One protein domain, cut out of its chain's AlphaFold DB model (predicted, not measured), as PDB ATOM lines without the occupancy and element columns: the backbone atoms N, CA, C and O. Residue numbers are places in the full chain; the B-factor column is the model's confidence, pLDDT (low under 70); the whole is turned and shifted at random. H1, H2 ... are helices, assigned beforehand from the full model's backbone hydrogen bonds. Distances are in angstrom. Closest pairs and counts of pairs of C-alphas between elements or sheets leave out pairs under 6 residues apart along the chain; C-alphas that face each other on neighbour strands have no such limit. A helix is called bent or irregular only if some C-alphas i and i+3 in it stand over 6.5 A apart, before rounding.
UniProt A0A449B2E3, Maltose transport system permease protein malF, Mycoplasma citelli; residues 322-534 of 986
ATOM      1  N   LEU A 322     161.115 212.420 207.217       91.62
ATOM      2  CA  LEU A 322     160.135 211.340 207.090       91.62
ATOM      3  C   LEU A 322     158.715 211.874 206.885       91.62
ATOM      4  O   LEU A 322     157.965 211.300 206.100       91.62
ATOM      5  N   THR A 323     158.339 212.971 207.547       89.44
ATOM      6  CA  THR A 323     157.029 213.605 207.351       89.44
ATOM      7  C   THR A 323     156.892 214.157 205.934       89.44
ATOM      8  O   THR A 323     155.880 213.882 205.294       89.44
ATOM      9  N   LYS A 324     157.913 214.845 205.399       89.81
ATOM     10  CA  LYS A 324     157.918 215.309 204.000       89.81
ATOM     11  C   LYS A 324     157.768 214.160 203.012       89.81
ATOM     12  O   LYS A 324     156.983 214.265 202.078       89.81
ATOM     13  N   THR A 325     158.536 213.090 203.209       90.06
ATOM     14  CA  THR A 325     158.605 211.969 202.267       90.06
ATOM     15  C   THR A 325     157.355 211.097 202.306       90.06
ATOM     16  O   THR A 325     156.893 210.673 201.257       90.06
ATOM     17  N   ILE A 326     156.800 210.810 203.488       90.31
ATOM     18  CA  ILE A 326     155.632 209.922 203.612       90.31
ATOM     19  C   ILE A 326     154.329 210.654 203.268       90.31
ATOM     20  O   ILE A 326     153.434 210.035 202.705       90.31
ATOM     21  N   LEU A 327     154.210 211.942 203.614       88.00
ATOM     22  CA  LEU A 327     152.996 212.730 203.360       88.00
ATOM     23  C   LEU A 327     153.037 213.528 202.049       88.00
ATOM     24  O   LEU A 327     152.067 214.214 201.753       88.00
ATOM     25  N   GLU A 328     154.144 213.470 201.298       86.25
ATOM     26  CA  GLU A 328     154.351 214.208 200.039       86.25
ATOM     27  C   GLU A 328     154.179 215.734 200.188       86.25
ATOM     28  O   GLU A 328     153.617 216.421 199.339       86.25
ATOM     29  N   LEU A 329     154.696 216.288 201.291       84.69
ATOM     30  CA  LEU A 329     154.585 217.707 201.649       84.69
ATOM     31  C   LEU A 329     155.954 218.417 201.540       84.69
ATOM     32  O   LEU A 329     156.633 218.607 202.554       84.69
ATOM     33  N   PRO A 330     156.403 218.836 200.339       75.94
ATOM     34  CA  PRO A 330     157.765 219.340 200.124       75.94
ATOM     35  C   PRO A 330     158.074 220.656 200.866       75.94
ATOM     36  O   PRO A 330     159.212 220.857 201.308       75.94
ATOM     37  N   ASN A 331     157.062 221.505 201.084       80.81
ATOM     38  CA  ASN A 331     157.198 222.866 201.630       80.81
ATOM     39  C   ASN A 331     157.274 222.947 203.170       80.81
ATOM     40  O   ASN A 331     157.356 224.041 203.722       80.81
ATOM     41  N   LEU A 332     157.260 221.820 203.890       82.38
ATOM     42  CA  LEU A 332     157.400 221.819 205.355       82.38
ATOM     43  C   LEU A 332     158.787 222.325 205.797       82.38
ATOM     44  O   LEU A 332     159.811 221.978 205.214       82.38
ATOM     45  N   THR A 333     158.857 223.089 206.879       82.44
ATOM     46  CA  THR A 333     160.114 223.466 207.554       82.44
ATOM     47  C   THR A 333     160.054 223.023 209.014       82.44
ATOM     48  O   THR A 333     158.983 222.664 209.496       82.44
ATOM     49  N   ILE A 334     161.191 223.008 209.724       77.75
ATOM     50  CA  ILE A 334     161.219 222.659 211.160       77.75
ATOM     51  C   ILE A 334     160.355 223.649 211.958       77.75
ATOM     52  O   ILE A 334     159.572 223.231 212.805       77.75
ATOM     53  N   GLU A 335     160.456 224.938 211.630       76.19
ATOM     54  CA  GLU A 335     159.737 226.040 212.286       76.19
ATOM     55  C   GLU A 335     158.216 225.934 212.113       76.19
ATOM     56  O   GLU A 335     157.468 226.162 213.059       76.19
ATOM     57  N   ASN A 336     157.757 225.484 210.940       76.56
ATOM     58  CA  ASN A 336     156.328 225.380 210.629       76.56
ATOM     59  C   ASN A 336     155.761 223.968 210.862       76.56
ATOM     60  O   ASN A 336     154.592 223.719 210.566       76.56
ATOM     61  N   LEU A 337     156.567 223.019 211.360       76.56
ATOM     62  CA  LEU A 337     156.158 221.623 211.557       76.56
ATOM     63  C   LEU A 337     155.091 221.492 212.656       76.56
ATOM     64  O   LEU A 337     154.146 220.725 212.497       76.56
ATOM     65  N   SER A 338     155.231 222.242 213.754       67.81
ATOM     66  CA  SER A 338     154.267 222.265 214.864       67.81
ATOM     67  C   SER A 338     152.944 222.905 214.443       67.81
ATOM     68  O   SER A 338     151.897 222.289 214.618       67.81
ATOM     69  N   LEU A 339     152.998 224.073 213.797       63.06
ATOM     70  CA  LEU A 339     151.824 224.804 213.305       63.06
ATOM     71  C   LEU A 339     151.042 224.004 212.249       63.06
ATOM     72  O   LEU A 339     149.825 223.877 212.334       63.06
ATOM     73  N   ASN A 340     151.733 223.378 211.290       65.31
ATOM     74  CA  ASN A 340     151.075 222.540 210.282       65.31
ATOM     75  C   ASN A 340     150.531 221.224 210.858       65.31
ATOM     76  O   ASN A 340     149.567 220.685 210.319       65.31
ATOM     77  N   SER A 341     151.108 220.706 211.953       65.94
ATOM     78  CA  SER A 341     150.636 219.455 212.563       65.94
ATOM     79  C   SER A 341     149.212 219.543 213.121       65.94
ATOM     80  O   SER A 341     148.496 218.537 213.158       65.94
ATOM     81  N   GLU A 342     148.759 220.745 213.484       72.38
ATOM     82  CA  GLU A 342     147.391 220.999 213.945       72.38
ATOM     83  C   GLU A 342     146.379 220.945 212.786       72.38
ATOM     84  O   GLU A 342     145.287 220.385 212.951       72.38
ATOM     85  N   ALA A 343     146.793 221.405 211.599       75.12
ATOM     86  CA  ALA A 343     146.023 221.413 210.352       75.12
ATOM     87  C   ALA A 343     145.990 220.057 209.611       75.12
ATOM     88  O   ALA A 343     145.284 219.912 208.614       75.12
ATOM     89  N   PHE A 344     146.729 219.046 210.081       84.12
ATOM     90  CA  PHE A 344     146.735 217.713 209.474       84.12
ATOM     91  C   PHE A 344     145.369 217.019 209.564       84.12
ATOM     92  O   PHE A 344     144.700 217.021 210.606       84.12
ATOM     93  N   ASN A 345     144.985 216.346 208.479       85.69
ATOM     94  CA  ASN A 345     143.813 215.476 208.464       85.69
ATOM     95  C   ASN A 345     144.032 214.233 209.358       85.69
ATOM     96  O   ASN A 345     145.131 213.969 209.852       85.69
ATOM     97  N   LYS A 346     142.974 213.446 209.590       84.50
ATOM     98  CA  LYS A 346     143.013 212.299 210.517       84.50
ATOM     99  C   LYS A 346     144.118 211.282 210.179       84.50
ATOM    100  O   LYS A 346     144.790 210.794 211.083       84.50
ATOM    101  N   GLU A 347     144.339 210.983 208.900       86.00
ATOM    102  CA  GLU A 347     145.355 210.017 208.451       86.00
ATOM    103  C   GLU A 347     146.781 210.585 208.529       86.00
ATOM    104  O   GLU A 347     147.716 209.892 208.944       86.00
ATOM    105  N   GLN A 348     146.944 211.873 208.218       88.19
ATOM    106  CA  GLN A 348     148.194 212.615 208.380       88.19
ATOM    107  C   GLN A 348     148.602 212.704 209.859       88.19
ATOM    108  O   GLN A 348     149.772 212.481 210.174       88.19
ATOM    109  N   LYS A 349     147.652 212.927 210.782       87.75
ATOM    110  CA  LYS A 349     147.897 212.922 212.241       87.75
ATOM    111  C   LYS A 349     148.387 211.562 212.738       87.75
ATOM    112  O   LYS A 349     149.413 211.502 213.414       87.75
ATOM    113  N   ILE A 350     147.724 210.471 212.338       88.31
ATOM    114  CA  ILE A 350     148.152 209.095 212.666       88.31
ATOM    115  C   ILE A 350     149.576 208.839 212.155       88.31
ATOM    116  O   ILE A 350     150.424 208.305 212.873       88.31
ATOM    117  N   THR A 351     149.860 209.245 210.919       89.88
ATOM    118  CA  THR A 351     151.176 209.059 210.298       89.88
ATOM    119  C   THR A 351     152.263 209.851 211.027       89.88
ATOM    120  O   THR A 351     153.325 209.302 211.332       89.88
ATOM    121  N   PHE A 352     151.996 211.111 211.371       90.12
ATOM    122  CA  PHE A 352     152.916 211.961 212.127       90.12
ATOM    123  C   PHE A 352     153.218 211.399 213.526       90.12
ATOM    124  O   PHE A 352     154.379 211.357 213.944       90.12
ATOM    125  N   GLU A 353     152.205 210.889 214.229       90.31
ATOM    126  CA  GLU A 353     152.373 210.265 215.546       90.31
ATOM    127  C   GLU A 353     153.246 209.001 215.470       90.31
ATOM    128  O   GLU A 353     154.167 208.820 216.275       90.31
ATOM    129  N   VAL A 354     153.020 208.153 214.458       92.69
ATOM    130  CA  VAL A 354     153.844 206.962 214.198       92.69
ATOM    131  C   VAL A 354     155.303 207.349 213.955       92.69
ATOM    132  O   VAL A 354     156.190 206.759 214.580       92.69
ATOM    133  N   ILE A 355     155.563 208.350 213.108       92.88
ATOM    134  CA  ILE A 355     156.919 208.850 212.823       92.88
ATOM    135  C   ILE A 355     157.586 209.335 214.114       92.88
ATOM    136  O   ILE A 355     158.669 208.860 214.468       92.88
ATOM    137  N   SER A 356     156.921 210.218 214.865       90.06
ATOM    138  CA  SER A 356     157.436 210.782 216.121       90.06
ATOM    139  C   SER A 356     157.785 209.685 217.134       90.06
ATOM    140  O   SER A 356     158.888 209.671 217.693       90.06
ATOM    141  N   LYS A 357     156.901 208.695 217.310       93.38
ATOM    142  CA  LYS A 357     157.105 207.564 218.228       93.38
ATOM    143  C   LYS A 357     158.274 206.672 217.815       93.38
ATOM    144  O   LYS A 357     159.029 206.214 218.674       93.38
ATOM    145  N   LYS A 358     158.434 206.400 216.518       92.81
ATOM    146  CA  LYS A 358     159.502 205.529 216.000       92.81
ATOM    147  C   LYS A 358     160.868 206.207 216.037       92.81
ATOM    148  O   LYS A 358     161.828 205.584 216.491       92.81
ATOM    149  N   VAL A 359     160.947 207.483 215.661       92.38
ATOM    150  CA  VAL A 359     162.193 208.266 215.720       92.38
ATOM    151  C   VAL A 359     162.662 208.450 217.168       92.38
ATOM    152  O   VAL A 359     163.844 208.253 217.459       92.38
ATOM    153  N   LYS A 360     161.748 208.741 218.106       90.88
ATOM    154  CA  LYS A 360     162.062 208.902 219.542       90.88
ATOM    155  C   LYS A 360     162.265 207.574 220.289       90.88
ATOM    156  O   LYS A 360     162.568 207.580 221.481       90.88
ATOM    157  N   GLY A 361     162.122 206.430 219.619       90.69
ATOM    158  CA  GLY A 361     162.280 205.113 220.234       90.69
ATOM    159  C   GLY A 361     163.726 204.793 220.641       90.69
ATOM    160  O   GLY A 361     164.683 205.156 219.954       90.69
ATOM    161  N   HIS A 362     163.896 204.022 221.722       88.12
ATOM    162  CA  HIS A 362     165.212 203.636 222.262       88.12
ATOM    163  C   HIS A 362     166.155 202.996 221.236       88.12
ATOM    164  O   HIS A 362     167.357 203.261 221.244       88.12
ATOM    165  N   VAL A 363     165.621 202.162 220.339       86.06
ATOM    166  CA  VAL A 363     166.421 201.475 219.315       86.06
ATOM    167  C   VAL A 363     167.015 202.479 218.326       86.06
ATOM    168  O   VAL A 363     168.211 202.413 218.050       86.06
ATOM    169  N   ASN A 364     166.215 203.432 217.830       90.62
ATOM    170  CA  ASN A 364     166.695 204.466 216.912       90.62
ATOM    171  C   ASN A 364     167.719 205.379 217.602       90.62
ATOM    172  O   ASN A 364     168.811 205.570 217.074       90.62
ATOM    173  N   LEU A 365     167.433 205.821 218.833       90.88
ATOM    174  CA  LEU A 365     168.355 206.628 219.645       90.88
ATOM    175  C   LEU A 365     169.735 205.973 219.796       90.88
ATOM    176  O   LEU A 365     170.765 206.641 219.678       90.88
ATOM    177  N   TRP A 366     169.769 204.660 220.029       91.44
ATOM    178  CA  TRP A 366     171.020 203.913 220.130       91.44
ATOM    179  C   TRP A 366     171.818 203.931 218.817       91.44
ATOM    180  O   TRP A 366     173.029 204.181 218.840       91.44
ATOM    181  N   TYR A 367     171.155 203.721 217.674       90.88
ATOM    182  CA  TYR A 367     171.798 203.779 216.356       90.88
ATOM    183  C   TYR A 367     172.292 205.186 216.019       90.88
ATOM    184  O   TYR A 367     173.465 205.334 215.674       90.88
ATOM    185  N   THR A 368     171.463 206.217 216.194       92.50
ATOM    186  CA  THR A 368     171.829 207.623 215.948       92.50
ATOM    187  C   THR A 368     173.044 208.024 216.787       92.50
ATOM    188  O   THR A 368     174.020 208.565 216.266       92.50
ATOM    189  N   LYS A 369     173.077 207.639 218.071       93.94
ATOM    190  CA  LYS A 369     174.236 207.868 218.950       93.94
ATOM    191  C   LYS A 369     175.503 207.185 218.428       93.94
ATOM    192  O   LYS A 369     176.585 207.770 218.476       93.94
ATOM    193  N   LYS A 370     175.404 205.950 217.929       93.12
ATOM    194  CA  LYS A 370     176.545 205.218 217.357       93.12
ATOM    195  C   LYS A 370     177.053 205.869 216.063       93.12
ATOM    196  O   LYS A 370     178.265 206.005 215.895       93.12
ATOM    197  N   ILE A 371     176.147 206.298 215.188       94.50
ATOM    198  CA  ILE A 371     176.446 206.984 213.922       94.50
ATOM    199  C   ILE A 371     177.200 208.294 214.181       94.50
ATOM    200  O   ILE A 371     178.271 208.503 213.606       94.50
ATOM    201  N   ILE A 372     176.707 209.119 215.111       93.94
ATOM    202  CA  ILE A 372     177.338 210.389 215.501       93.94
ATOM    203  C   ILE A 372     178.735 210.151 216.097       93.94
ATOM    204  O   ILE A 372     179.690 210.851 215.750       93.94
ATOM    205  N   LYS A 373     178.913 209.116 216.933       93.81
ATOM    206  CA  LYS A 373     180.248 208.740 217.443       93.81
ATOM    207  C   LYS A 373     181.227 208.422 216.316       93.81
ATOM    208  O   LYS A 373     182.388 208.819 216.405       93.81
ATOM    209  N   HIS A 374     180.790 207.697 215.283       94.19
ATOM    210  CA  HIS A 374     181.634 207.391 214.127       94.19
ATOM    211  C   HIS A 374     181.993 208.644 213.328       94.19
ATOM    212  O   HIS A 374     183.159 208.793 212.970       94.19
ATOM    213  N   PHE A 375     181.047 209.566 213.140       94.88
ATOM    214  CA  PHE A 375     181.284 210.841 212.463       94.88
ATOM    215  C   PHE A 375     182.383 211.666 213.144       94.88
ATOM    216  O   PHE A 375     183.408 211.968 212.528       94.88
ATOM    217  N   TYR A 376     182.228 211.962 214.439       94.06
ATOM    218  CA  TYR A 376     183.209 212.760 215.183       94.06
ATOM    219  C   TYR A 376     184.543 212.041 215.356       94.06
ATOM    220  O   TYR A 376     185.595 212.673 215.297       94.06
ATOM    221  N   LYS A 377     184.532 210.709 215.504       94.00
ATOM    222  CA  LYS A 377     185.770 209.921 215.498       94.00
ATOM    223  C   LYS A 377     186.491 210.042 214.154       94.00
ATOM    224  O   LYS A 377     187.712 210.165 214.135       94.00
ATOM    225  N   GLY A 378     185.748 210.029 213.049       94.00
ATOM    226  CA  GLY A 378     186.281 210.257 211.712       94.00
ATOM    227  C   GLY A 378     186.897 211.647 211.559       94.00
ATOM    228  O   GLY A 378     188.026 211.762 211.093       94.00
ATOM    229  N   GLN A 379     186.206 212.700 212.012       94.25
ATOM    230  CA  GLN A 379     186.742 214.069 212.008       94.25
ATOM    231  C   GLN A 379     188.023 214.205 212.835       94.25
ATOM    232  O   GLN A 379     189.006 214.760 212.350       94.25
ATOM    233  N   PHE A 380     188.021 213.668 214.056       94.31
ATOM    234  CA  PHE A 380     189.187 213.675 214.933       94.31
ATOM    235  C   PHE A 380     190.388 212.984 214.278       94.31
ATOM    236  O   PHE A 380     191.483 213.538 214.271       94.31
ATOM    237  N   LEU A 381     190.185 211.800 213.692       93.88
ATOM    238  CA  LEU A 381     191.257 211.045 213.042       93.88
ATOM    239  C   LEU A 381     191.820 211.755 211.806       93.88
ATOM    240  O   LEU A 381     193.035 211.766 211.646       93.88
ATOM    241  N   VAL A 382     190.981 212.398 210.986       94.19
ATOM    242  CA  VAL A 382     191.461 213.194 209.841       94.19
ATOM    243  C   VAL A 382     192.303 214.377 210.317       94.19
ATOM    244  O   VAL A 382     193.446 214.497 209.890       94.19
ATOM    245  N   LYS A 383     191.806 215.188 211.264       92.81
ATOM    246  CA  LYS A 383     192.557 216.337 211.809       92.81
ATOM    247  C   LYS A 383     193.873 215.905 212.468       92.81
ATOM    248  O   LYS A 383     194.924 216.499 212.239       92.81
ATOM    249  N   LYS A 384     193.834 214.831 213.261       91.19
ATOM    250  CA  LYS A 384     195.025 214.225 213.870       91.19
ATOM    251  C   LYS A 384     196.006 213.749 212.800       91.19
ATOM    252  O   LYS A 384     197.209 213.971 212.917       91.19
ATOM    253  N   GLY A 385     195.496 213.092 211.766       89.62
ATOM    254  CA  GLY A 385     196.294 212.577 210.670       89.62
ATOM    255  C   GLY A 385     196.942 213.683 209.839       89.62
ATOM    256  O   GLY A 385     198.109 213.558 209.487       89.62
ATOM    257  N   GLU A 386     196.256 214.805 209.613       90.19
ATOM    258  CA  GLU A 386     196.797 215.990 208.930       90.19
ATOM    259  C   GLU A 386     197.964 216.640 209.675       90.19
ATOM    260  O   GLU A 386     198.922 217.066 209.034       90.19
ATOM    261  N   LEU A 387     197.930 216.661 211.010       86.00
ATOM    262  CA  LEU A 387     199.063 217.113 211.830       86.00
ATOM    263  C   LEU A 387     200.238 216.127 211.786       86.00
ATOM    264  O   LEU A 387     201.406 216.517 211.841       86.00
ATOM    265  N   LEU A 388     199.932 214.829 211.712       83.69
ATOM    266  CA  LEU A 388     200.919 213.757 211.781       83.69
ATOM    267  C   LEU A 388     201.529 213.379 210.430       83.69
ATOM    268  O   LEU A 388     202.627 212.828 210.435       83.69
ATOM    269  N   LYS A 389     200.867 213.644 209.294       83.75
ATOM    270  CA  LYS A 389     201.295 213.171 207.959       83.75
ATOM    271  C   LYS A 389     202.675 213.690 207.558       83.75
ATOM    272  O   LYS A 389     203.423 212.976 206.908       83.75
ATOM    273  N   SER A 390     203.031 214.892 208.008       76.06
ATOM    274  CA  SER A 390     204.344 215.506 207.778       76.06
ATOM    275  C   SER A 390     205.461 214.921 208.646       76.06
ATOM    276  O   SER A 390     206.621 215.252 208.437       76.06
ATOM    277  N   HIS A 391     205.137 214.046 209.605       72.69
ATOM    278  CA  HIS A 391     206.092 213.522 210.589       72.69
ATOM    279  C   HIS A 391     206.089 211.988 210.707       72.69
ATOM    280  O   HIS A 391     207.102 211.391 211.065       72.69
ATOM    281  N   THR A 392     204.956 211.328 210.442       78.44
ATOM    282  CA  THR A 392     204.740 209.893 210.696       78.44
ATOM    283  C   THR A 392     203.767 209.275 209.690       78.44
ATOM    284  O   THR A 392     202.777 209.895 209.294       78.44
ATOM    285  N   TYR A 393     203.996 208.016 209.309       79.69
ATOM    286  CA  TYR A 393     203.114 207.314 208.369       79.69
ATOM    287  C   TYR A 393     201.760 206.987 208.988       79.69
ATOM    288  O   TYR A 393     200.760 206.834 208.288       79.69
ATOM    289  N   ASN A 394     201.702 206.927 210.320       83.94
ATOM    290  CA  ASN A 394     200.437 206.885 211.042       83.94
ATOM    291  C   ASN A 394     199.522 208.069 210.733       83.94
ATOM    292  O   ASN A 394     198.314 207.875 210.789       83.94
ATOM    293  N   GLY A 395     200.053 209.229 210.334       87.06
ATOM    294  CA  GLY A 395     199.226 210.350 209.896       87.06
ATOM    295  C   GLY A 395     198.388 210.021 208.661       87.06
ATOM    296  O   GLY A 395     197.169 210.167 208.691       87.06
ATOM    297  N   TYR A 396     199.015 209.472 207.614       87.81
ATOM    298  CA  TYR A 396     198.310 209.018 206.408       87.81
ATOM    299  C   TYR A 396     197.265 207.942 206.724       87.81
ATOM    300  O   TYR A 396     196.148 207.980 206.213       87.81
ATOM    301  N   PHE A 397     197.602 206.992 207.601       89.94
ATOM    302  CA  PHE A 397     196.657 205.948 207.995       89.94
ATOM    303  C   PHE A 397     195.479 206.492 208.803       89.94
ATOM    304  O   PHE A 397     194.356 206.036 208.608       89.94
ATOM    305  N   ASP A 398     195.721 207.442 209.706       92.12
ATOM    306  CA  ASP A 398     194.668 208.077 210.493       92.12
ATOM    307  C   ASP A 398     193.716 208.881 209.587       92.12
ATOM    308  O   ASP A 398     192.509 208.848 209.822       92.12
ATOM    309  N   ILE A 399     194.206 209.495 208.499       93.12
ATOM    310  CA  ILE A 399     193.359 210.135 207.473       93.12
ATOM    311  C   ILE A 399     192.445 209.106 206.800       93.12
ATOM    312  O   ILE A 399     191.226 209.262 206.841       93.12
ATOM    313  N   GLU A 400     193.000 208.027 206.241       93.25
ATOM    314  CA  GLU A 400     192.203 206.982 205.578       93.25
ATOM    315  C   GLU A 400     191.226 206.296 206.542       93.25
ATOM    316  O   GLU A 400     190.057 206.068 206.223       93.25
ATOM    317  N   ALA A 401     191.663 206.013 207.771       92.19
ATOM    318  CA  ALA A 401     190.801 205.453 208.805       92.19
ATOM    319  C   ALA A 401     189.695 206.431 209.228       92.19
ATOM    320  O   ALA A 401     188.571 206.009 209.518       92.19
ATOM    321  N   GLY A 402     189.999 207.727 209.257       94.88
ATOM    322  CA  GLY A 402     189.042 208.790 209.514       94.88
ATOM    323  C   GLY A 402     188.001 208.912 208.403       94.88
ATOM    324  O   GLY A 402     186.805 208.959 208.696       94.88
ATOM    325  N   ASN A 403     188.429 208.860 207.140       95.44
ATOM    326  CA  ASN A 403     187.551 208.837 205.968       95.44
ATOM    327  C   ASN A 403     186.650 207.599 205.966       95.44
ATOM    328  O   ASN A 403     185.438 207.731 205.819       95.44
ATOM    329  N   ALA A 404     187.195 206.413 206.251       93.81
ATOM    330  CA  ALA A 404     186.405 205.191 206.391       93.81
ATOM    331  C   ALA A 404     185.344 205.306 207.502       93.81
ATOM    332  O   ALA A 404     184.218 204.844 207.329       93.81
ATOM    333  N   HIS A 405     185.669 205.947 208.630       95.56
ATOM    334  CA  HIS A 405     184.707 206.220 209.702       95.56
ATOM    335  C   HIS A 405     183.612 207.217 209.296       95.56
ATOM    336  O   HIS A 405     182.462 207.026 209.694       95.56
ATOM    337  N   LYS A 406     183.950 208.246 208.510       95.06
ATOM    338  CA  LYS A 406     182.967 209.179 207.941       95.06
ATOM    339  C   LYS A 406     182.035 208.461 206.965       95.06
ATOM    340  O   LYS A 406     180.828 208.580 207.131       95.06
ATOM    341  N   THR A 407     182.565 207.665 206.030       94.44
ATOM    342  CA  THR A 407     181.730 206.881 205.102       94.44
ATOM    343  C   THR A 407     180.818 205.920 205.857       94.44
ATOM    344  O   THR A 407     179.620 205.957 205.644       94.44
ATOM    345  N   LEU A 408     181.343 205.164 206.832       95.75
ATOM    346  CA  LEU A 408     180.516 204.271 207.653       95.75
ATOM    347  C   LEU A 408     179.379 205.020 208.364       95.75
ATOM    348  O   LEU A 408     178.296 204.475 208.530       95.75
ATOM    349  N   SER A 409     179.629 206.244 208.836       95.56
ATOM    350  CA  SER A 409     178.595 207.067 209.466       95.56
ATOM    351  C   SER A 409     177.486 207.433 208.474       95.56
ATOM    352  O   SER A 409     176.314 207.307 208.818       95.56
ATOM    353  N   VAL A 410     177.854 207.819 207.249       95.38
ATOM    354  CA  VAL A 410     176.906 208.133 206.169       95.38
ATOM    355  C   VAL A 410     176.110 206.891 205.765       95.38
ATOM    356  O   VAL A 410     174.885 206.935 205.829       95.38
ATOM    357  N   ASP A 411     176.791 205.785 205.458       95.19
ATOM    358  CA  ASP A 411     176.176 204.523 205.023       95.19
ATOM    359  C   ASP A 411     175.188 204.011 206.086       95.19
ATOM    360  O   ASP A 411     174.002 203.839 205.817       95.19
ATOM    361  N   LEU A 412     175.628 203.910 207.351       95.62
ATOM    362  CA  LEU A 412     174.755 203.489 208.454       95.62
ATOM    363  C   LEU A 412     173.563 204.430 208.653       95.62
ATOM    364  O   LEU A 412     172.507 203.973 209.092       95.62
ATOM    365  N   ASN A 413     173.723 205.732 208.402       94.88
ATOM    366  CA  ASN A 413     172.621 206.682 208.505       94.88
ATOM    367  C   ASN A 413     171.613 206.504 207.372       94.88
ATOM    368  O   ASN A 413     170.415 206.525 207.639       94.88
ATOM    369  N   GLN A 414     172.084 206.284 206.146       94.88
ATOM    370  CA  GLN A 414     171.240 206.008 204.988       94.88
ATOM    371  C   GLN A 414     170.441 204.720 205.195       94.88
ATOM    372  O   GLN A 414     169.215 204.757 205.155       94.88
ATOM    373  N   THR A 415     171.108 203.620 205.549       94.19
ATOM    374  CA  THR A 415     170.459 202.340 205.864       94.19
ATOM    375  C   THR A 415     169.480 202.481 207.028       94.19
ATOM    376  O   THR A 415     168.368 201.957 206.989       94.19
ATOM    377  N   ARG A 416     169.851 203.209 208.092       94.44
ATOM    378  CA  ARG A 416     168.937 203.486 209.212       94.44
ATOM    379  C   ARG A 416     167.683 204.213 208.728       94.44
ATOM    380  O   ARG A 416     166.597 203.784 209.101       94.44
ATOM    381  N   LEU A 417     167.832 205.283 207.948       93.75
ATOM    382  CA  LEU A 417     166.719 206.097 207.454       93.75
ATOM    383  C   LEU A 417     165.826 205.332 206.479       93.75
ATOM    384  O   LEU A 417     164.612 205.426 206.604       93.75
ATOM    385  N   GLU A 418     166.396 204.540 205.573       94.56
ATOM    386  CA  GLU A 418     165.655 203.698 204.627       94.56
ATOM    387  C   GLU A 418     164.737 202.707 205.355       94.56
ATOM    388  O   GLU A 418     163.525 202.685 205.141       94.56
ATOM    389  N   PHE A 419     165.286 201.936 206.301       94.69
ATOM    390  CA  PHE A 419     164.481 200.984 207.068       94.69
ATOM    391  C   PHE A 419     163.535 201.665 208.060       94.69
ATOM    392  O   PHE A 419     162.499 201.094 208.398       94.69
ATOM    393  N   LEU A 420     163.869 202.862 208.554       94.06
ATOM    394  CA  LEU A 420     162.973 203.644 209.407       94.06
ATOM    395  C   LEU A 420     161.797 204.211 208.599       94.06
ATOM    396  O   LEU A 420     160.674 204.189 209.093       94.06
ATOM    397  N   LEU A 421     162.033 204.641 207.357       94.81
ATOM    398  CA  LEU A 421     161.002 205.051 206.404       94.81
ATOM    399  C   LEU A 421     160.044 203.890 206.118       94.81
ATOM    400  O   LEU A 421     158.841 204.044 206.316       94.81
ATOM    401  N   GLU A 422     160.570 202.716 205.755       93.94
ATOM    402  CA  GLU A 422     159.768 201.508 205.502       93.94
ATOM    403  C   GLU A 422     158.973 201.082 206.754       93.94
ATOM    404  O   GLU A 422     157.792 200.730 206.666       93.94
ATOM    405  N   GLU A 423     159.585 201.153 207.946       94.38
ATOM    406  CA  GLU A 423     158.924 200.840 209.219       94.38
ATOM    407  C   GLU A 423     157.779 201.818 209.524       94.38
ATOM    408  O   GLU A 423     156.691 201.387 209.928       94.38
ATOM    409  N   CYS A 424     158.013 203.118 209.334       94.44
ATOM    410  CA  CYS A 424     157.026 204.173 209.541       94.44
ATOM    411  C   CYS A 424     155.873 204.058 208.544       94.44
ATOM    412  O   CYS A 424     154.726 204.059 208.980       94.44
ATOM    413  N   GLN A 425     156.152 203.865 207.251       94.12
ATOM    414  CA  GLN A 425     155.131 203.661 206.218       94.12
ATOM    415  C   GLN A 425     154.262 202.441 206.532       94.12
ATOM    416  O   GLN A 425     153.050 202.574 206.669       94.12
ATOM    417  N   ALA A 426     154.866 201.267 206.752       92.94
ATOM    418  CA  ALA A 426     154.119 200.038 207.026       92.94
ATOM    419  C   ALA A 426     153.307 200.109 208.334       92.94
ATOM    420  O   ALA A 426     152.235 199.507 208.442       92.94
ATOM    421  N   THR A 427     153.809 200.824 209.346       93.25
ATOM    422  CA  THR A 427     153.091 201.023 210.614       93.25
ATOM    423  C   THR A 427     151.966 202.049 210.463       93.25
ATOM    424  O   THR A 427     150.869 201.797 210.954       93.25
ATOM    425  N   ALA A 428     152.192 203.155 209.750       92.12
ATOM    426  CA  ALA A 428     151.179 204.173 209.483       92.12
ATOM    427  C   ALA A 428     150.025 203.597 208.658       92.12
ATOM    428  O   ALA A 428     148.878 203.680 209.092       92.12
ATOM    429  N   THR A 429     150.309 202.886 207.559       91.56
ATOM    430  CA  THR A 429     149.267 202.216 206.764       91.56
ATOM    431  C   THR A 429     148.482 201.210 207.600       91.56
ATOM    432  O   THR A 429     147.266 201.116 207.480       91.56
ATOM    433  N   LYS A 430     149.144 200.476 208.505       92.19
ATOM    434  CA  LYS A 430     148.468 199.542 209.416       92.19
ATOM    435  C   LYS A 430     147.492 200.246 210.359       92.19
ATOM    436  O   LYS A 430     146.401 199.719 210.580       92.19
ATOM    437  N   GLU A 431     147.891 201.365 210.959       91.12
ATOM    438  CA  GLU A 431     147.042 202.113 211.892       91.12
ATOM    439  C   GLU A 431     145.919 202.869 211.161       91.12
ATOM    440  O   GLU A 431     144.784 202.835 211.630       91.12
ATOM    441  N   ILE A 432     146.164 203.410 209.960       90.62
ATOM    442  CA  ILE A 432     145.122 203.988 209.086       90.62
ATOM    443  C   ILE A 432     144.083 202.924 208.701       90.62
ATOM    444  O   ILE A 432     142.883 203.119 208.884       90.62
ATOM    445  N   MET A 433     144.521 201.739 208.257       88.56
ATOM    446  CA  MET A 433     143.606 200.640 207.918       88.56
ATOM    447  C   MET A 433     142.760 200.181 209.111       88.56
ATOM    448  O   MET A 433     141.626 199.740 208.919       88.56
ATOM    449  N   LYS A 434     143.301 200.233 210.335       88.12
ATOM    450  CA  LYS A 434     142.529 199.952 211.554       88.12
ATOM    451  C   LYS A 434     141.529 201.066 211.843       88.12
ATOM    452  O   LYS A 434     140.382 200.751 212.128       88.12
ATOM    453  N   ALA A 435     141.947 202.327 211.738       86.94
ATOM    454  CA  ALA A 435     141.084 203.486 211.952       86.94
ATOM    455  C   ALA A 435     139.897 203.523 210.970       86.94
ATOM    456  O   ALA A 435     138.819 203.976 211.344       86.94
ATOM    457  N   ASN A 436     140.085 202.983 209.760       87.00
ATOM    458  CA  ASN A 436     139.066 202.877 208.712       87.00
ATOM    459  C   ASN A 436     138.369 201.493 208.664       87.00
ATOM    460  O   ASN A 436     137.652 201.202 207.712       87.00
ATOM    461  N   ASN A 437     138.588 200.600 209.645       84.81
ATOM    462  CA  ASN A 437     138.017 199.238 209.712       84.81
ATOM    463  C   ASN A 437     138.284 198.315 208.491       84.81
ATOM    464  O   ASN A 437     137.671 197.254 208.346       84.81
ATOM    465  N   LEU A 438     139.271 198.629 207.645       85.88
ATOM    466  CA  LEU A 438     139.589 197.898 206.404       85.88
ATOM    467  C   LEU A 438     140.313 196.557 206.636       85.88
ATOM    468  O   LEU A 438     140.377 195.701 205.749       85.88
ATOM    469  N   VAL A 439     140.859 196.337 207.838       85.44
ATOM    470  CA  VAL A 439     141.646 195.134 208.174       85.44
ATOM    471  C   VAL A 439     140.815 193.851 208.094       85.44
ATOM    472  O   VAL A 439     141.329 192.814 207.665       85.44
ATOM    473  N   VAL A 440     139.548 193.893 208.519       86.00
ATOM    474  CA  VAL A 440     138.659 192.717 208.516       86.00
ATOM    475  C   VAL A 440     138.323 192.319 207.079       86.00
ATOM    476  O   VAL A 440     138.536 191.163 206.705       86.00
ATOM    477  N   ALA A 441     137.930 193.293 206.252       86.38
ATOM    478  CA  ALA A 441     137.626 193.091 204.839       86.38
ATOM    479  C   ALA A 441     138.823 192.511 204.063       86.38
ATOM    480  O   ALA A 441     138.688 191.520 203.342       86.38
ATOM    481  N   GLN A 442     140.028 193.051 204.266       87.38
ATOM    482  CA  GLN A 442     141.239 192.552 203.602       87.38
ATOM    483  C   GLN A 442     141.635 191.135 204.049       87.38
ATOM    484  O   GLN A 442     142.107 190.337 203.236       87.38
ATOM    485  N   LYS A 443     141.425 190.776 205.325       88.06
ATOM    486  CA  LYS A 443     141.645 189.400 205.811       88.06
ATOM    487  C   LYS A 443     140.648 188.411 205.210       88.06
ATOM    488  O   LYS A 443     141.017 187.259 204.976       88.06
ATOM    489  N   GLN A 444     139.408 188.836 204.982       88.25
ATOM    490  CA  GLN A 444     138.387 188.006 204.351       88.25
ATOM    491  C   GLN A 444     138.707 187.766 202.870       88.25
ATOM    492  O   GLN A 444     138.815 186.604 202.473       88.25
ATOM    493  N   LYS A 445     139.033 188.826 202.112       89.25
ATOM    494  CA  LYS A 445     139.520 188.725 200.720       89.25
ATOM    495  C   LYS A 445     140.709 187.765 200.587       89.25
ATOM    496  O   LYS A 445     140.743 186.924 199.693       89.25
ATOM    497  N   LEU A 446     141.663 187.826 201.522       89.88
ATOM    498  CA  LEU A 446     142.813 186.914 201.552       89.88
ATOM    499  C   LEU A 446     142.401 185.443 201.738       89.88
ATOM    500  O   LEU A 446     142.922 184.559 201.057       89.88
ATOM    501  N   LYS A 447     141.481 185.162 202.672       91.38
ATOM    502  CA  LYS A 447     140.989 183.796 202.928       91.38
ATOM    503  C   LYS A 447     140.266 183.224 201.710       91.38
ATOM    504  O   LYS A 447     140.478 182.058 201.377       91.38
ATOM    505  N   GLU A 448     139.442 184.033 201.053       91.25
ATOM    506  CA  GLU A 448     138.697 183.645 199.853       91.25
ATOM    507  C   GLU A 448     139.638 183.354 198.678       91.25
ATOM    508  O   GLU A 448     139.563 182.271 198.098       91.25
ATOM    509  N   ALA A 449     140.613 184.225 198.404       90.44
ATOM    510  CA  ALA A 449     141.602 184.009 197.346       90.44
ATOM    511  C   ALA A 449     142.434 182.726 197.561       90.44
ATOM    512  O   ALA A 449     142.623 181.930 196.639       90.44
ATOM    513  N   ILE A 450     142.868 182.450 198.799       91.62
ATOM    514  CA  ILE A 450     143.582 181.201 199.129       91.62
ATOM    515  C   ILE A 450     142.671 179.974 198.952       91.62
ATOM    516  O   ILE A 450     143.140 178.911 198.529       91.62
ATOM    517  N   LYS A 451     141.372 180.096 199.262       93.62
ATOM    518  CA  LYS A 451     140.382 179.028 199.048       93.62
ATOM    519  C   LYS A 451     140.231 178.715 197.555       93.62
ATOM    520  O   LYS A 451     140.242 177.537 197.201       93.62
ATOM    521  N   VAL A 452     140.182 179.735 196.695       93.12
ATOM    522  CA  VAL A 452     140.153 179.579 195.228       93.12
ATOM    523  C   VAL A 452     141.416 178.877 194.722       93.12
ATOM    524  O   VAL A 452     141.311 177.838 194.071       93.12
ATOM    525  N   ALA A 453     142.611 179.334 195.111       91.00
ATOM    526  CA  ALA A 453     143.872 178.689 194.719       91.00
ATOM    527  C   ALA A 453     143.945 177.213 195.162       91.00
ATOM    528  O   ALA A 453     144.407 176.341 194.422       91.00
ATOM    529  N   LYS A 454     143.435 176.902 196.361       94.12
ATOM    530  CA  LYS A 454     143.360 175.525 196.877       94.12
ATOM    531  C   LYS A 454     142.386 174.660 196.074       94.12
ATOM    532  O   LYS A 454     142.656 173.473 195.884       94.12
ATOM    533  N   ASN A 455     141.273 175.227 195.615       94.00
ATOM    534  CA  ASN A 455     140.324 174.532 194.747       94.00
ATOM    535  C   ASN A 455     140.929 174.266 193.360       94.00
ATOM    536  O   ASN A 455     140.865 173.129 192.901       94.00
ATOM    537  N   ASN A 456     141.620 175.241 192.762       92.56
ATOM    538  CA  ASN A 456     142.326 175.064 191.486       92.56
ATOM    539  C   ASN A 456     143.382 173.955 191.570       92.56
ATOM    540  O   ASN A 456     143.440 173.083 190.708       92.56
ATOM    541  N   TYR A 457     144.150 173.909 192.662       93.94
ATOM    542  CA  TYR A 457     145.097 172.821 192.915       93.94
ATOM    543  C   TYR A 457     144.411 171.450 193.029       93.94
ATOM    544  O   TYR A 457     144.888 170.465 192.465       93.94
ATOM    545  N   LYS A 458     143.275 171.362 193.736       94.19
ATOM    546  CA  LYS A 458     142.499 170.112 193.827       94.19
ATOM    547  C   LYS A 458     141.973 169.665 192.461       94.19
ATOM    548  O   LYS A 458     142.017 168.468 192.186       94.19
ATOM    549  N   ASN A 459     141.504 170.593 191.632       92.38
ATOM    550  CA  ASN A 459     141.021 170.297 190.283       92.38
ATOM    551  C   ASN A 459     142.169 169.828 189.381       92.38
ATOM    552  O   ASN A 459     142.074 168.747 188.810       92.38
ATOM    553  N   ALA A 460     143.314 170.514 189.398       90.00
ATOM    554  CA  ALA A 460     144.513 170.079 188.680       90.00
ATOM    555  C   ALA A 460     144.964 168.666 189.096       90.00
ATOM    556  O   ALA A 460     145.323 167.847 188.252       90.00
ATOM    557  N   LEU A 461     144.899 168.325 190.390       92.25
ATOM    558  CA  LEU A 461     145.194 166.963 190.852       92.25
ATOM    559  C   LEU A 461     144.187 165.923 190.345       92.25
ATOM    560  O   LEU A 461     144.591 164.791 190.066       92.25
ATOM    561  N   LYS A 462     142.899 166.275 190.254       92.44
ATOM    562  CA  LYS A 462     141.871 165.401 189.673       92.44
ATOM    563  C   LYS A 462     142.146 165.167 188.188       92.44
ATOM    564  O   LYS A 462     142.168 164.009 187.786       92.44
ATOM    565  N   ASP A 463     142.478 166.206 187.426       90.50
ATOM    566  CA  ASP A 463     142.793 166.102 185.994       90.50
ATOM    567  C   ASP A 463     144.065 165.289 185.740       90.50
ATOM    568  O   ASP A 463     144.095 164.400 184.891       90.50
ATOM    569  N   ILE A 464     145.121 165.527 186.523       89.56
ATOM    570  CA  ILE A 464     146.367 164.752 186.452       89.56
ATOM    571  C   ILE A 464     146.102 163.272 186.781       89.56
ATOM    572  O   ILE A 464     146.677 162.382 186.151       89.56
ATOM    573  N   LYS A 465     145.211 162.980 187.740       90.06
ATOM    574  CA  LYS A 465     144.789 161.607 188.065       90.06
ATOM    575  C   LYS A 465     143.951 160.991 186.938       90.06
ATOM    576  O   LYS A 465     144.188 159.832 186.609       90.06
ATOM    577  N   ALA A 466     143.050 161.759 186.326       87.88
ATOM    578  CA  ALA A 466     142.234 161.330 185.192       87.88
ATOM    579  C   ALA A 466     143.101 160.959 183.973       87.88
ATOM    580  O   ALA A 466     142.916 159.892 183.385       87.88
ATOM    581  N   LYS A 467     144.125 161.770 183.666       82.88
ATOM    582  CA  LYS A 467     145.120 161.504 182.606       82.88
ATOM    583  C   LYS A 467     145.936 160.231 182.854       82.88
ATOM    584  O   LYS A 467     146.353 159.568 181.907       82.88
ATOM    585  N   LEU A 468     146.183 159.874 184.119       86.25
ATOM    586  CA  LEU A 468     146.834 158.609 184.465       86.25
ATOM    587  C   LEU A 468     145.882 157.419 184.273       86.25
ATOM    588  O   LEU A 468     146.305 156.394 183.739       86.25
ATOM    589  N   SER A 469     144.615 157.537 184.692       81.38
ATOM    590  CA  SER A 469     143.618 156.469 184.514       81.38
ATOM    591  C   SER A 469     143.292 156.194 183.047       81.38
ATOM    592  O   SER A 469     143.081 155.038 182.696       81.38
ATOM    593  N   SER A 470     143.336 157.208 182.177       80.31
ATOM    594  CA  SER A 470     143.156 157.053 180.726       80.31
ATOM    595  C   SER A 470     144.420 156.612 179.972       80.31
ATOM    596  O   SER A 470     144.409 156.560 178.747       80.31
ATOM    597  N   LYS A 471     145.526 156.303 180.675       77.62
ATOM    598  CA  LYS A 471     146.856 155.976 180.110       77.62
ATOM    599  C   LYS A 471     147.492 157.074 179.232       77.62
ATOM    600  O   LYS A 471     148.505 156.809 178.592       77.62
ATOM    601  N   ALA A 472     146.985 158.309 179.255       71.88
ATOM    602  CA  ALA A 472     147.532 159.430 178.483       71.88
ATOM    603  C   ALA A 472     148.908 159.919 178.985       71.88
ATOM    604  O   ALA A 472     149.653 160.551 178.241       71.88
ATOM    605  N   ILE A 473     149.264 159.643 180.247       74.12
ATOM    606  CA  ILE A 473     150.567 159.996 180.835       74.12
ATOM    607  C   ILE A 473     151.213 158.808 181.559       74.12
ATOM    608  O   ILE A 473     150.543 157.964 182.155       74.12
ATOM    609  N   SER A 474     152.549 158.759 181.564       74.00
ATOM    610  CA  SER A 474     153.305 157.720 182.276       74.00
ATOM    611  C   SER A 474     153.251 157.896 183.805       74.00
ATOM    612  O   SER A 474     153.062 158.997 184.325       74.00
ATOM    613  N   LYS A 475     153.510 156.822 184.569       70.62
ATOM    614  CA  LYS A 475     153.598 156.888 186.048       70.62
ATOM    615  C   LYS A 475     154.670 157.870 186.546       70.62
ATOM    616  O   LYS A 475     154.529 158.414 187.642       70.62
ATOM    617  N   GLN A 476     155.739 158.076 185.774       62.56
ATOM    618  CA  GLN A 476     156.785 159.046 186.099       62.56
ATOM    619  C   GLN A 476     156.317 160.477 185.809       62.56
ATOM    620  O   GLN A 476     156.475 161.345 186.665       62.56
ATOM    621  N   ALA A 477     155.657 160.701 184.667       65.25
ATOM    622  CA  ALA A 477     155.054 161.988 184.328       65.25
ATOM    623  C   ALA A 477     153.993 162.411 185.360       65.25
ATOM    624  O   ALA A 477     154.008 163.546 185.816       65.25
ATOM    625  N   TYR A 478     153.159 161.482 185.840       76.00
ATOM    626  CA  TYR A 478     152.203 161.737 186.926       76.00
ATOM    627  C   TYR A 478     152.872 162.246 188.216       76.00
ATOM    628  O   TYR A 478     152.372 163.172 188.856       76.00
ATOM    629  N   LYS A 479     154.017 161.666 188.611       75.38
ATOM    630  CA  LYS A 479     154.767 162.128 189.792       75.38
ATOM    631  C   LYS A 479     155.322 163.536 189.592       75.38
ATOM    632  O   LYS A 479     155.201 164.345 190.507       75.38
ATOM    633  N   ASN A 480     155.890 163.816 188.420       76.88
ATOM    634  CA  ASN A 480     156.451 165.125 188.093       76.88
ATOM    635  C   ASN A 480     155.356 166.203 188.046       76.88
ATOM    636  O   ASN A 480     155.456 167.185 188.772       76.88
ATOM    637  N   LEU A 481     154.257 165.961 187.324       84.94
ATOM    638  CA  LEU A 481     153.123 166.888 187.215       84.94
ATOM    639  C   LEU A 481     152.457 167.165 188.571       84.94
ATOM    640  O   LEU A 481     152.028 168.280 188.850       84.94
ATOM    641  N   LYS A 482     152.400 166.169 189.463       87.56
ATOM    642  CA  LYS A 482     151.917 166.366 190.838       87.56
ATOM    643  C   LYS A 482     152.843 167.273 191.658       87.56
ATOM    644  O   LYS A 482     152.360 168.026 192.505       87.56
ATOM    645  N   ILE A 483     154.158 167.168 191.457       80.75
ATOM    646  CA  ILE A 483     155.144 168.046 192.103       80.75
ATOM    647  C   ILE A 483     155.010 169.466 191.548       80.75
ATOM    648  O   ILE A 483     154.911 170.400 192.335       80.75
ATOM    649  N   GLU A 484     154.922 169.612 190.230       85.31
ATOM    650  CA  GLU A 484     154.742 170.889 189.533       85.31
ATOM    651  C   GLU A 484     153.456 171.605 189.964       85.31
ATOM    652  O   GLU A 484     153.508 172.731 190.445       85.31
ATOM    653  N   ALA A 485     152.309 170.917 189.972       87.94
ATOM    654  CA  ALA A 485     151.052 171.483 190.468       87.94
ATOM    655  C   ALA A 485     151.148 171.950 191.934       87.94
ATOM    656  O   ALA A 485     150.517 172.930 192.330       87.94
ATOM    657  N   LYS A 486     151.949 171.261 192.761       90.12
ATOM    658  CA  LYS A 486     152.202 171.658 194.154       90.12
ATOM    659  C   LYS A 486     153.109 172.888 194.244       90.12
ATOM    660  O   LYS A 486     152.944 173.663 195.187       90.12
ATOM    661  N   ILE A 487     154.058 173.050 193.323       86.50
ATOM    662  CA  ILE A 487     154.900 174.248 193.204       86.50
ATOM    663  C   ILE A 487     154.023 175.434 192.792       86.50
ATOM    664  O   ILE A 487     153.922 176.380 193.569       86.50
ATOM    665  N   ASN A 488     153.255 175.309 191.707       90.38
ATOM    666  CA  ASN A 488     152.363 176.365 191.202       90.38
ATOM    667  C   ASN A 488     151.320 176.798 192.254       90.38
ATOM    668  O   ASN A 488     151.001 177.978 192.405       90.38
ATOM    669  N   TYR A 489     150.802 175.856 193.052       92.81
ATOM    670  CA  TYR A 489     149.930 176.184 194.186       92.81
ATOM    671  C   TYR A 489     150.644 177.017 195.261       92.81
ATOM    672  O   TYR A 489     150.074 177.958 195.809       92.81
ATOM    673  N   LYS A 490     151.889 176.673 195.604       91.81
ATOM    674  CA  LYS A 490     152.655 177.438 196.594       91.81
ATOM    675  C   LYS A 490     152.998 178.835 196.086       91.81
ATOM    676  O   LYS A 490     152.911 179.772 196.874       91.81
ATOM    677  N   GLU A 491     153.365 178.957 194.814       89.94
ATOM    678  CA  GLU A 491     153.658 180.237 194.161       89.94
ATOM    679  C   GLU A 491     152.419 181.129 194.136       89.94
ATOM    680  O   GLU A 491     152.438 182.190 194.750       89.94
ATOM    681  N   SER A 492     151.287 180.634 193.627       90.88
ATOM    682  CA  SER A 492     150.026 181.395 193.636       90.88
ATOM    683  C   SER A 492     149.586 181.832 195.039       90.88
ATOM    684  O   SER A 492     149.129 182.957 195.226       90.88
ATOM    685  N   VAL A 493     149.748 180.990 196.068       90.00
ATOM    686  CA  VAL A 493     149.464 181.386 197.462       90.00
ATOM    687  C   VAL A 493     150.413 182.482 197.952       90.00
ATOM    688  O   VAL A 493     149.997 183.326 198.749       90.00
ATOM    689  N   ASN A 494     151.675 182.470 197.529       87.69
ATOM    690  CA  ASN A 494     152.623 183.528 197.865       87.69
ATOM    691  C   ASN A 494     152.271 184.834 197.143       87.69
ATOM    692  O   ASN A 494     152.225 185.865 197.808       87.69
ATOM    693  N   ASP A 495     151.917 184.788 195.860       88.69
ATOM    694  CA  ASP A 495     151.496 185.966 195.088       88.69
ATOM    695  C   ASP A 495     150.246 186.611 195.692       88.69
ATOM    696  O   ASP A 495     150.206 187.814 195.948       88.69
ATOM    697  N   ILE A 496     149.252 185.795 196.054       90.94
ATOM    698  CA  ILE A 496     148.042 186.246 196.758       90.94
ATOM    699  C   ILE A 496     148.396 186.953 198.078       90.94
ATOM    700  O   ILE A 496     147.788 187.963 198.437       90.94
ATOM    701  N   LYS A 497     149.381 186.440 198.823       86.81
ATOM    702  CA  LYS A 497     149.847 187.050 200.080       86.81
ATOM    703  C   LYS A 497     150.648 188.333 199.869       86.81
ATOM    704  O   LYS A 497     150.664 189.149 200.789       86.81
ATOM    705  N   LEU A 498     151.330 188.487 198.737       84.19
ATOM    706  CA  LEU A 498     152.084 189.692 198.381       84.19
ATOM    707  C   LEU A 498     151.150 190.814 197.913       84.19
ATOM    708  O   LEU A 498     151.332 191.961 198.316       84.19
ATOM    709  N   ASN A 499     150.109 190.464 197.157       86.25
ATOM    710  CA  ASN A 499     149.110 191.408 196.647       86.25
ATOM    711  C   ASN A 499     148.109 191.866 197.721       86.25
ATOM    712  O   ASN A 499     147.446 192.887 197.561       86.25
ATOM    713  N   ASN A 500     147.993 191.140 198.836       90.06
ATOM    714  CA  ASN A 500     147.147 191.539 199.956       90.06
ATOM    715  C   ASN A 500     147.883 192.474 200.930       90.06
ATOM    716  O   ASN A 500     148.870 192.085 201.554       90.06
ATOM    717  N   GLU A 501     147.334 193.668 201.155       86.25
ATOM    718  CA  GLU A 501     147.957 194.715 201.977       86.25
ATOM    719  C   GLU A 501     148.251 194.291 203.423       86.25
ATOM    720  O   GLU A 501     149.340 194.551 203.933       86.25
ATOM    721  N   VAL A 502     147.328 193.583 204.088       88.12
ATOM    722  CA  VAL A 502     147.503 193.152 205.490       88.12
ATOM    723  C   VAL A 502     148.639 192.140 205.605       88.12
ATOM    724  O   VAL A 502     149.458 192.205 206.528       88.12
ATOM    725  N   SER A 503     148.694 191.194 204.668       87.31
ATOM    726  CA  SER A 503     149.749 190.185 204.615       87.31
ATOM    727  C   SER A 503     151.101 190.806 204.247       87.31
ATOM    728  O   SER A 503     152.098 190.518 204.918       87.31
ATOM    729  N   ARG A 504     151.134 191.724 203.271       88.62
ATOM    730  CA  ARG A 504     152.326 192.488 202.875       88.62
ATOM    731  C   ARG A 504     152.902 193.287 204.041       88.62
ATOM    732  O   ARG A 504     154.077 193.116 204.359       88.62
ATOM    733  N   ILE A 505     152.089 194.084 204.739       90.50
ATOM    734  CA  ILE A 505     152.514 194.877 205.908       90.50
ATOM    735  C   ILE A 505     153.064 193.967 207.013       90.50
ATOM    736  O   ILE A 505     154.130 194.228 207.573       90.50
ATOM    737  N   LYS A 506     152.368 192.862 207.314       89.69
ATOM    738  CA  LYS A 506     152.815 191.898 208.329       89.69
ATOM    739  C   LYS A 506     154.177 191.299 207.976       89.69
ATOM    740  O   LYS A 506     155.035 191.202 208.850       89.69
ATOM    741  N   ASN A 507     154.368 190.894 206.722       87.81
ATOM    742  CA  ASN A 507     155.624 190.306 206.260       87.81
ATOM    743  C   ASN A 507     156.760 191.340 206.230       87.81
ATOM    744  O   ASN A 507     157.877 191.055 206.659       87.81
ATOM    745  N   THR A 508     156.453 192.566 205.806       89.69
ATOM    746  CA  THR A 508     157.384 193.700 205.799       89.69
ATOM    747  C   THR A 508     157.926 193.941 207.204       89.69
ATOM    748  O   THR A 508     159.131 193.828 207.408       89.69
ATOM    749  N   LEU A 509     157.046 194.127 208.197       90.88
ATOM    750  CA  LEU A 509     157.430 194.351 209.598       90.88
ATOM    751  C   LEU A 509     158.167 193.155 210.223       90.88
ATOM    752  O   LEU A 509     159.101 193.349 210.999       90.88
ATOM    753  N   TRP A 510     157.776 191.920 209.889       90.44
ATOM    754  CA  TRP A 510     158.435 190.713 210.404       90.44
ATOM    755  C   TRP A 510     159.861 190.550 209.858       90.44
ATOM    756  O   TRP A 510     160.783 190.229 210.609       90.44
ATOM    757  N   THR A 511     160.066 190.806 208.562       91.62
ATOM    758  CA  THR A 511     161.384 190.682 207.914       91.62
ATOM    759  C   THR A 511     162.301 191.882 208.155       91.62
ATOM    760  O   THR A 511     163.519 191.729 208.045       91.62
ATOM    761  N   LEU A 512     161.754 193.055 208.494       92.88
ATOM    762  CA  LEU A 512     162.484 194.327 208.591       92.88
ATOM    763  C   LEU A 512     163.713 194.237 209.498       92.88
ATOM    764  O   LEU A 512     164.803 194.654 209.113       92.88
ATOM    765  N   TYR A 513     163.575 193.627 210.679       91.00
ATOM    766  CA  TYR A 513     164.696 193.460 211.608       91.00
ATOM    767  C   TYR A 513     165.862 192.683 210.977       91.00
ATOM    768  O   TYR A 513     167.021 193.078 211.122       91.00
ATOM    769  N   PHE A 514     165.562 191.585 210.277       91.38
ATOM    770  CA  PHE A 514     166.577 190.734 209.661       91.38
ATOM    771  C   PHE A 514     167.230 191.410 208.457       91.38
ATOM    772  O   PHE A 514     168.456 191.371 208.359       91.38
ATOM    773  N   ARG A 515     166.438 192.070 207.602       94.88
ATOM    774  CA  ARG A 515     166.935 192.838 206.448       94.88
ATOM    775  C   ARG A 515     167.840 193.984 206.900       94.88
ATOM    776  O   ARG A 515     169.007 194.009 206.523       94.88
ATOM    777  N   ARG A 516     167.381 194.813 207.844       93.56
ATOM    778  CA  ARG A 516     168.180 195.900 208.437       93.56
ATOM    779  C   ARG A 516     169.490 195.403 209.040       93.56
ATOM    780  O   ARG A 516     170.542 195.999 208.841       93.56
ATOM    781  N   LYS A 517     169.448 194.296 209.785       92.12
ATOM    782  CA  LYS A 517     170.648 193.702 210.395       92.12
ATOM    783  C   LYS A 517     171.616 193.137 209.351       92.12
ATOM    784  O   LYS A 517     172.823 193.145 209.595       92.12
ATOM    785  N   ALA A 518     171.107 192.608 208.238       91.00
ATOM    786  CA  ALA A 518     171.927 192.134 207.131       91.00
ATOM    787  C   ALA A 518     172.629 193.304 206.432       91.00
ATOM    788  O   ALA A 518     173.849 193.244 206.280       91.00
ATOM    789  N   GLU A 519     171.902 194.381 206.136       92.19
ATOM    790  CA  GLU A 519     172.438 195.568 205.462       92.19
ATOM    791  C   GLU A 519     173.488 196.285 206.316       92.19
ATOM    792  O   GLU A 519     174.636 196.423 205.914       92.19
ATOM    793  N   MET A 520     173.188 196.537 207.595       91.69
ATOM    794  CA  MET A 520     174.168 197.110 208.530       91.69
ATOM    795  C   MET A 520     175.435 196.251 208.685       91.69
ATOM    796  O   MET A 520     176.510 196.742 209.037       91.69
ATOM    797  N   LYS A 521     175.333 194.932 208.467       91.25
ATOM    798  CA  LYS A 521     176.490 194.027 208.471       91.25
ATOM    799  C   LYS A 521     177.306 194.160 207.183       91.25
ATOM    800  O   LYS A 521     178.512 193.911 207.234       91.25
ATOM    801  N   ILE A 522     176.681 194.506 206.060       90.12
ATOM    802  CA  ILE A 522     177.361 194.838 204.802       90.12
ATOM    803  C   ILE A 522     178.154 196.133 204.989       90.12
ATOM    804  O   ILE A 522     179.370 196.093 204.793       90.12
ATOM    805  N   ASP A 523     177.550 197.200 205.516       92.00
ATOM    806  CA  ASP A 523     178.244 198.476 205.784       92.00
ATOM    807  C   ASP A 523     179.464 198.277 206.684       92.00
ATOM    808  O   ASP A 523     180.576 198.735 206.410       92.00
ATOM    809  N   GLN A 524     179.288 197.491 207.751       89.81
ATOM    810  CA  GLN A 524     180.369 197.163 208.672       89.81
ATOM    811  C   GLN A 524     181.507 196.394 207.975       89.81
ATOM    812  O   GLN A 524     182.679 196.628 208.277       89.81
ATOM    813  N   LYS A 525     181.193 195.493 207.032       87.06
ATOM    814  CA  LYS A 525     182.200 194.770 206.233       87.06
ATOM    815  C   LYS A 525     182.915 195.689 205.246       87.06
ATOM    816  O   LYS A 525     184.124 195.534 205.076       87.06
ATOM    817  N   ILE A 526     182.204 196.622 204.612       87.75
ATOM    818  CA  ILE A 526     182.795 197.625 203.713       87.75
ATOM    819  C   ILE A 526     183.784 198.485 204.500       87.75
ATOM    820  O   ILE A 526     184.937 198.629 204.094       87.75
ATOM    821  N   PHE A 527     183.387 198.964 205.680       91.75
ATOM    822  CA  PHE A 527     184.273 199.683 206.593       91.75
ATOM    823  C   PHE A 527     185.508 198.865 206.984       91.75
ATOM    824  O   PHE A 527     186.635 199.354 206.880       91.75
ATOM    825  N   GLU A 528     185.330 197.610 207.405       87.94
ATOM    826  CA  GLU A 528     186.454 196.725 207.725       87.94
ATOM    827  C   GLU A 528     187.380 196.523 206.517       87.94
ATOM    828  O   GLU A 528     188.599 196.489 206.688       87.94
ATOM    829  N   SER A 529     186.826 196.426 205.306       86.19
ATOM    830  CA  SER A 529     187.593 196.325 204.063       86.19
ATOM    831  C   SER A 529     188.437 197.572 203.816       86.19
ATOM    832  O   SER A 529     189.647 197.435 203.655       86.19
ATOM    833  N   LYS A 530     187.844 198.772 203.888       88.38
ATOM    834  CA  LYS A 530     188.553 200.056 203.722       88.38
ATOM    835  C   LYS A 530     189.681 200.218 204.742       88.38
ATOM    836  O   LYS A 530     190.801 200.578 204.395       88.38
ATOM    837  N   ILE A 531     189.426 199.871 206.004       88.38
ATOM    838  CA  ILE A 531     190.454 199.898 207.053       88.38
ATOM    839  C   ILE A 531     191.580 198.900 206.765       88.38
ATOM    840  O   ILE A 531     192.749 199.230 206.960       88.38
ATOM    841  N   ASN A 532     191.255 197.679 206.335       84.12
ATOM    842  CA  ASN A 532     192.260 196.670 205.993       84.12
ATOM    843  C   ASN A 532     193.076 197.080 204.760       84.12
ATOM    844  O   ASN A 532     194.268 196.791 204.695       84.12
ATOM    845  N   GLU A 533     192.453 197.743 203.793       83.94
ATOM    846  CA  GLU A 533     193.122 198.291 202.620       83.94
ATOM    847  C   GLU A 533     194.091 199.402 203.014       83.94
ATOM    848  O   GLU A 533     195.267 199.292 202.684       83.94
ATOM    849  N   ALA A 534     193.658 200.361 203.838       85.81
ATOM    850  CA  ALA A 534     194.528 201.382 204.424       85.81
ATOM    851  C   ALA A 534     195.708 200.769 205.202       85.81
ATOM    852  O   ALA A 534     196.829 201.270 205.150       85.81
TER     853      ALA A 534
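AT A GLANCE: This is residues 322 to 534 of the 986 residues of the protein "Maltose transport system permease protein malF" of Mycoplasma citelli (UniProt A0A449B2E3). Long helices make a wide L: one limb has H5 with H4 and H8b along it, the other is the hairpin of H6 and H7, and H8a sits inside the corner. Short helices H1 and H3 pack on H5 near the corner, with H2 beyond H3. The printed part has 213 residues, with eight named helices, H1 to H8, and no named strand: all helix. It is extended, with a radius of gyration of the C-alphas of 26.8 A, and flat, spanning 90 by 52 by 27 A.

HOW THE PARTS SIT: The hub is H5, residues 393 to 435. It touches H4, residues 362 to 388, in a hairpin, closest at C-alphas Gly 385 and Gly 395, 3.8 A. H8, residues 501 to 534, was assigned as one helix by its hydrogen bonds but is bent, C-alphas 510 and 513 being 6.9 A apart; arms H8a, 501 to 510, and H8b, 513 to 534, stand at a steep tilt of 44 degrees. H8b touches H5 at a shallow tilt of 10 degrees, opposite ways, closest at C-alphas Ala 401 and Ile 531, 5.8 A. H6, residues 438 to 469, is about perpendicular to H5, 89 degrees. It forms a hairpin with H7, residues 475 to 499, closest at C-alphas Tyr 457 and Tyr 489, 6.0 A. H3, residues 346 to 359, touches H5 residues 420 to 432 alone, closest at C-alphas Thr 351 and Ala 428, 5.0 A. H1, residues 322 to 327, touches H3, closest at C-alphas Thr 323 and Phe 352, 6.5 A. H2, residues 337 to 343, has 1 of 3 O i to N i+4 pairs and 2 of 4 O i to N i+3 pairs within hydrogen-bond range; in the other helices and both arms every O i to N i+4 pair is.

IN THESE COORDINATES: H5 is 62.3 A long, H6 47.0 A, H4 38.6 A, H7 36.4 A and H8b 31.7 A. C-alpha 322 is at (160.135, 211.340, 207.090), C-alpha 534 at (194.528, 201.382, 204.424).

THE WHOLE: The C-alphas farthest apart, His 391 and Ser 470, are 89.7 A apart. The printed part has no cut and no long link. Residues 338 to 341 and 476 to 477 have pLDDT under 70.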